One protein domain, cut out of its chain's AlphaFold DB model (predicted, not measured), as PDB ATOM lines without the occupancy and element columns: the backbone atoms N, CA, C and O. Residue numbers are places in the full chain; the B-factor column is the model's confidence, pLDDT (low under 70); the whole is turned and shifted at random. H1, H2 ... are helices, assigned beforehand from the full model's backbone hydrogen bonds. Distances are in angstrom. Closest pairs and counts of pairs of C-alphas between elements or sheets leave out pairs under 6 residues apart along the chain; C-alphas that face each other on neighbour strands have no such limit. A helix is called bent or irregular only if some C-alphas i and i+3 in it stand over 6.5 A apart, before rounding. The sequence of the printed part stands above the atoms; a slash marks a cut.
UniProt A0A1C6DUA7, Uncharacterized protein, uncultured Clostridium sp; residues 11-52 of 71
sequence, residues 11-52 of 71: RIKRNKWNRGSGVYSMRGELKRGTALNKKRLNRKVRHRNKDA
ATOM      1  N   ARG A  11     188.819 184.230 137.267       79.69
ATOM      2  CA  ARG A  11     187.463 183.667 137.340       79.69
ATOM      3  C   ARG A  11     186.393 184.708 136.995       79.69
ATOM      4  O   ARG A  11     185.547 184.434 136.151       79.69
ATOM      5  N   ILE A  12     186.470 185.903 137.587       80.00
ATOM      6  CA  ILE A  12     185.538 187.009 137.318       80.00
ATOM      7  C   ILE A  12     185.673 187.464 135.860       80.00
ATOM      8  O   ILE A  12     184.674 187.571 135.153       80.00
ATOM      9  N   LYS A  13     186.908 187.633 135.362       80.62
ATOM     10  CA  LYS A  13     187.154 188.009 133.956       80.62
ATOM     11  C   LYS A  13     186.600 186.975 132.969       80.62
ATOM     12  O   LYS A  13     185.969 187.356 131.985       80.62
ATOM     13  N   ARG A  14     186.774 185.673 133.241       81.75
ATOM     14  CA  ARG A  14     186.214 184.590 132.410       81.75
ATOM     15  C   ARG A  14     184.690 184.537 132.444       81.75
ATOM     16  O   ARG A  14     184.106 184.169 131.434       81.75
ATOM     17  N   ASN A  15     184.059 184.913 133.551       81.81
ATOM     18  CA  ASN A  15     182.601 184.915 133.686       81.81
ATOM     19  C   ASN A  15     181.945 186.239 133.269       81.81
ATOM     20  O   ASN A  15     180.728 186.357 133.337       81.81
ATOM     21  N   LYS A  16     182.714 187.233 132.802       84.38
ATOM     22  CA  LYS A  16     182.142 188.463 132.244       84.38
ATOM     23  C   LYS A  16     181.264 188.120 131.038       84.38
ATOM     24  O   LYS A  16     181.743 187.494 130.098       84.38
ATOM     25  N   TRP A  17     180.027 188.608 131.019       84.06
ATOM     26  CA  TRP A  17     179.053 188.276 129.974       84.06
ATOM     27  C   TRP A  17     179.572 188.515 128.541       84.06
ATOM     28  O   TRP A  17     179.651 187.575 127.753       84.06
ATOM     29  N   ASN A  18     180.019 189.740 128.235       81.44
ATOM     30  CA  ASN A  18     180.373 190.147 126.863       81.44
ATOM     31  C   ASN A  18     181.743 189.654 126.364       81.44
ATOM     32  O   ASN A  18     181.929 189.468 125.166       81.44
ATOM     33  N   ARG A  19     182.736 189.516 127.252       81.38
ATOM     34  CA  ARG A  19     184.145 189.236 126.875       81.38
ATOM     35  C   ARG A  19     184.715 187.962 127.494       81.38
ATOM     36  O   ARG A  19     185.831 187.566 127.170       81.38
ATOM     37  N   GLY A  20     183.979 187.351 128.413       84.25
ATOM     38  CA  GLY A  20     184.380 186.127 129.074       84.25
ATOM     39  C   GLY A  20     184.339 184.922 128.137       84.25
ATOM     40  O   GLY A  20     183.711 184.932 127.080       84.25
ATOM     41  N   SER A  21     185.035 183.867 128.543       82.62
ATOM     42  CA  SER A  21     185.049 182.561 127.877       82.62
ATOM     43  C   SER A  21     184.525 181.433 128.771       82.62
ATOM     44  O   SER A  21     184.487 180.280 128.346       82.62
ATOM     45  N   GLY A  22     184.155 181.757 130.012       84.19
ATOM     46  CA  GLY A  22     183.646 180.832 131.017       84.19
ATOM     47  C   GLY A  22     182.192 180.441 130.776       84.19
ATOM     48  O   GLY A  22     181.522 180.988 129.902       84.19
ATOM     49  N   VAL A  23     181.706 179.492 131.574       80.56
ATOM     50  CA  VAL A  23     180.359 178.907 131.438       80.56
ATOM     51  C   VAL A  23     179.272 179.983 131.441       80.56
ATOM     52  O   VAL A  23     178.389 179.926 130.603       80.56
ATOM     53  N   TYR A  24     179.414 181.004 132.289       84.56
ATOM     54  CA  TYR A  24     178.451 182.103 132.441       84.56
ATOM     55  C   TYR A  24     178.712 183.308 131.518       84.56
ATOM     56  O   TYR A  24     178.246 184.413 131.779       84.56
ATOM     57  N   SER A  25     179.499 183.128 130.457       86.56
ATOM     58  CA  SER A  25     179.696 184.148 129.419       86.56
ATOM     59  C   SER A  25     178.803 183.874 128.214       86.56
ATOM     60  O   SER A  25     178.480 182.720 127.935       86.56
ATOM     61  N   MET A  26     178.491 184.907 127.430       87.69
ATOM     62  CA  MET A  26     177.710 184.774 126.195       87.69
ATOM     63  C   MET A  26     178.318 183.720 125.254       87.69
ATOM     64  O   MET A  26     177.621 182.860 124.716       87.69
ATOM     65  N   ARG A  27     179.650 183.741 125.092       87.56
ATOM     66  CA  ARG A  27     180.376 182.780 124.248       87.56
ATOM     67  C   ARG A  27     180.325 181.361 124.820       87.56
ATOM     68  O   ARG A  27     180.243 180.405 124.049       87.56
ATOM     69  N   GLY A  28     180.406 181.221 126.143       87.31
ATOM     70  CA  GLY A  28     180.309 179.938 126.839       87.31
ATOM     71  C   GLY A  28     178.930 179.304 126.692       87.31
ATOM     72  O   GLY A  28     178.836 178.148 126.274       87.31
ATOM     73  N   GLU A  29     177.873 180.079 126.936       88.56
ATOM     74  CA  GLU A  29     176.483 179.642 126.777       88.56
ATOM     75  C   GLU A  29     176.167 179.283 125.322       88.56
ATOM     76  O   GLU A  29     175.605 178.219 125.057       88.56
ATOM     77  N   LEU A  30     176.626 180.083 124.351       88.25
ATOM     78  CA  LEU A  30     176.456 179.769 122.931       88.25
ATOM     79  C   LEU A  30     177.126 178.437 122.563       88.25
ATOM     80  O   LEU A  30     176.486 177.555 121.983       88.25
ATOM     81  N   LYS A  31     178.399 178.248 122.944       88.25
ATOM     82  CA  LYS A  31     179.130 176.993 122.706       88.25
ATOM     83  C   LYS A  31     178.423 175.797 123.346       88.25
ATOM     84  O   LYS A  31     178.299 174.745 122.714       88.25
ATOM     85  N   ARG A  32     177.943 175.952 124.585       88.81
ATOM     86  CA  ARG A  32     177.194 174.917 125.307       88.81
ATOM     87  C   ARG A  32     175.882 174.587 124.598       88.81
ATOM     88  O   ARG A  32     175.589 173.407 124.403       88.81
ATOM     89  N   GLY A  33     175.134 175.597 124.158       89.94
ATOM     90  CA  GLY A  33     173.903 175.442 123.383       89.94
ATOM     91  C   GLY A  33     174.133 174.654 122.094       89.94
ATOM     92  O   GLY A  33     173.453 173.653 121.849       89.94
ATOM     93  N   THR A  34     175.155 175.013 121.311       88.81
ATOM     94  CA  THR A  34     175.539 174.267 120.101       88.81
ATOM     95  C   THR A  34     175.910 172.817 120.418       88.81
ATOM     96  O   THR A  34     175.461 171.900 119.725       88.81
ATOM     97  N   ALA A  35     176.683 172.573 121.481       88.62
ATOM     98  CA  ALA A  35     177.065 171.224 121.895       88.62
ATOM     99  C   ALA A  35     175.849 170.367 122.297       88.62
ATOM    100  O   ALA A  35     175.738 169.207 121.886       88.62
ATOM    101  N   LEU A  36     174.901 170.938 123.047       91.19
ATOM    102  CA  LEU A  36     173.654 170.271 123.429       91.19
ATOM    103  C   LEU A  36     172.766 169.982 122.215       91.19
ATOM    104  O   LEU A  36     172.231 168.877 122.100       91.19
ATOM    105  N   ASN A  37     172.659 170.924 121.278       88.81
ATOM    106  CA  ASN A  37     171.913 170.734 120.034       88.81
ATOM    107  C   ASN A  37     172.528 169.621 119.179       88.81
ATOM    108  O   ASN A  37     171.808 168.724 118.739       88.81
ATOM    109  N   LYS A  38     173.861 169.590 119.044       88.25
ATOM    110  CA  LYS A  38     174.590 168.492 118.388       88.25
ATOM    111  C   LYS A  38     174.306 167.147 119.066       88.25
ATOM    112  O   LYS A  38     174.025 166.164 118.383       88.25
ATOM    113  N   LYS A  39     174.319 167.089 120.403       90.12
ATOM    114  CA  LYS A  39     173.999 165.869 121.170       90.12
ATOM    115  C   LYS A  39     172.562 165.398 120.926       90.12
ATOM    116  O   LYS A  39     172.345 164.212 120.678       90.12
ATOM    117  N   ARG A  40     171.586 166.313 120.974       87.44
ATOM    118  CA  ARG A  40     170.167 166.023 120.704       87.44
ATOM    119  C   ARG A  40     169.966 165.498 119.284       87.44
ATOM    120  O   ARG A  40     169.282 164.493 119.103       87.44
ATOM    121  N   LEU A  41     170.602 166.131 118.300       85.00
ATOM    122  CA  LEU A  41     170.558 165.707 116.904       85.00
ATOM    123  C   LEU A  41     171.157 164.309 116.723       85.00
ATOM    124  O   LEU A  41     170.497 163.433 116.176       85.00
ATOM    125  N   ASN A  42     172.343 164.056 117.282       85.19
ATOM    126  CA  ASN A  42     172.976 162.737 117.242       85.19
ATOM    127  C   ASN A  42     172.098 161.645 117.875       85.19
ATOM    128  O   ASN A  42     172.039 160.533 117.358       85.19
ATOM    129  N   ARG A  43     171.389 161.950 118.971       86.31
ATOM    130  CA  ARG A  43     170.445 161.010 119.594       86.31
ATOM    131  C   ARG A  43     169.261 160.702 118.674       86.31
ATOM    132  O   ARG A  43     168.941 159.529 118.506       86.31
ATOM    133  N   LYS A  44     168.648 161.723 118.056       82.38
ATOM    134  CA  LYS A  44     167.570 161.540 117.064       82.38
ATOM    135  C   LYS A  44     168.041 160.656 115.908       82.38
ATOM    136  O   LYS A  44     167.374 159.695 115.565       82.38
ATOM    137  N   VAL A  45     169.231 160.934 115.383       78.50
ATOM    138  CA  VAL A  45     169.837 160.198 114.268       78.50
ATOM    139  C   VAL A  45     170.124 158.727 114.590       78.50
ATOM    140  O   VAL A  45     170.044 157.886 113.698       78.50
ATOM    141  N   ARG A  46     170.527 158.409 115.827       81.00
ATOM    142  CA  ARG A  46     170.880 157.036 116.229       81.00
ATOM    143  C   ARG A  46     169.675 156.176 116.588       81.00
ATOM    144  O   ARG A  46     169.721 154.983 116.326       81.00
ATOM    145  N   HIS A  47     168.658 156.763 117.219       81.31
ATOM    146  CA  HIS A  47     167.601 155.990 117.883       81.31
ATOM    147  C   HIS A  47     166.183 156.256 117.369       81.31
ATOM    148  O   HIS A  47     165.274 155.547 117.781       81.31
ATOM    149  N   ARG A  48     165.944 157.267 116.519       68.88
ATOM    150  CA  ARG A  48     164.623 157.461 115.895       68.88
ATOM    151  C   ARG A  48     164.603 156.954 114.455       68.88
ATOM    152  O   ARG A  48     165.629 156.951 113.779       68.88
ATOM    153  N   ASN A  49     163.405 156.586 113.993       67.19
ATOM    154  CA  ASN A  49     163.122 156.259 112.594       67.19
ATOM    155  C   ASN A  49     163.629 157.368 111.662       67.19
ATOM    156  O   ASN A  49     163.589 158.552 112.018       67.19
ATOM    157  N   LYS A  50     164.094 156.986 110.462       67.31
ATOM    158  CA  LYS A  50     164.650 157.906 109.448       67.31
ATOM    159  C   LYS A  50     163.693 159.061 109.112       67.31
ATOM    160  O   LYS A  50     164.152 160.148 108.767       67.31
ATOM    161  N   ASP A  51     162.393 158.860 109.316       70.69
ATOM    162  CA  ASP A  51     161.344 159.859 109.112       70.69
ATOM    163  C   ASP A  51     161.423 161.055 110.065       70.69
ATOM    164  O   ASP A  51     160.993 162.148 109.714       70.69
ATOM    165  N   ALA A  52     162.045 160.906 111.241       68.12
ATOM    166  CA  ALA A  52     162.207 162.007 112.196       68.12
ATOM    167  C   ALA A  52     163.118 163.140 111.679       68.12
ATOM    168  O   ALA A  52     163.225 164.189 112.317       68.12
TER     169      ALA A  52
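AT A GLANCE: This is residues 11 to 52 of the 71 residues of an uncharacterized protein of uncultured Clostridium sp (UniProt A0A1C6DUA7). A single long helix, H2, makes most of a rod, with a small looped head at its first end, made of the short helix H1 and the link after it, residues 16 to 25, and a short tail, residues 48 to 52, turning aside at its other end. Residues 33 to 43 and 45 to 51 stand free, so much of H2 and most of the tail stick out from the head. The printed part has 42 residues with two named helices, H1 then H2, and no named strand; the class is all helix. The whole is extended, with a radius of gyration of the C-alphas of 14.9 A and spans of 45 by 14 by 8 A.

IN THESE COORDINATES: H1 takes residues 11 to 15, 6.2 A from first to last C-alpha, and begins with C-alpha 11 at (187.463, 183.667, 137.340). H2 takes residues 26 to 47 and is 31.6 A long from first to last C-alpha. C-alpha 26 is at (177.710, 184.774, 126.195) and C-alpha 47 at (167.601, 155.990, 117.883). Neither helix is bent or irregular.

HOW THE PARTS SIT: H1 and H2 are apart, with no C-alpha of the one within 8 A of the other. A short link of 10 residues joins them. Of the residues that stand free, 33 to 43 and 45 to 47 belong to H2. In H1 and H2 every O i to N i+4 pair is within hydrogen-bond range.

THE WHOLE: The two C-alphas farthest apart are those of Ile 12 and Asp 51, at 46.0 A. The printed part has no cut, and it has no long link. The mean pLDDT of the printed part is 83.1, and the model's confidence is low, under 70, at residues 48 to 50 and residue 52.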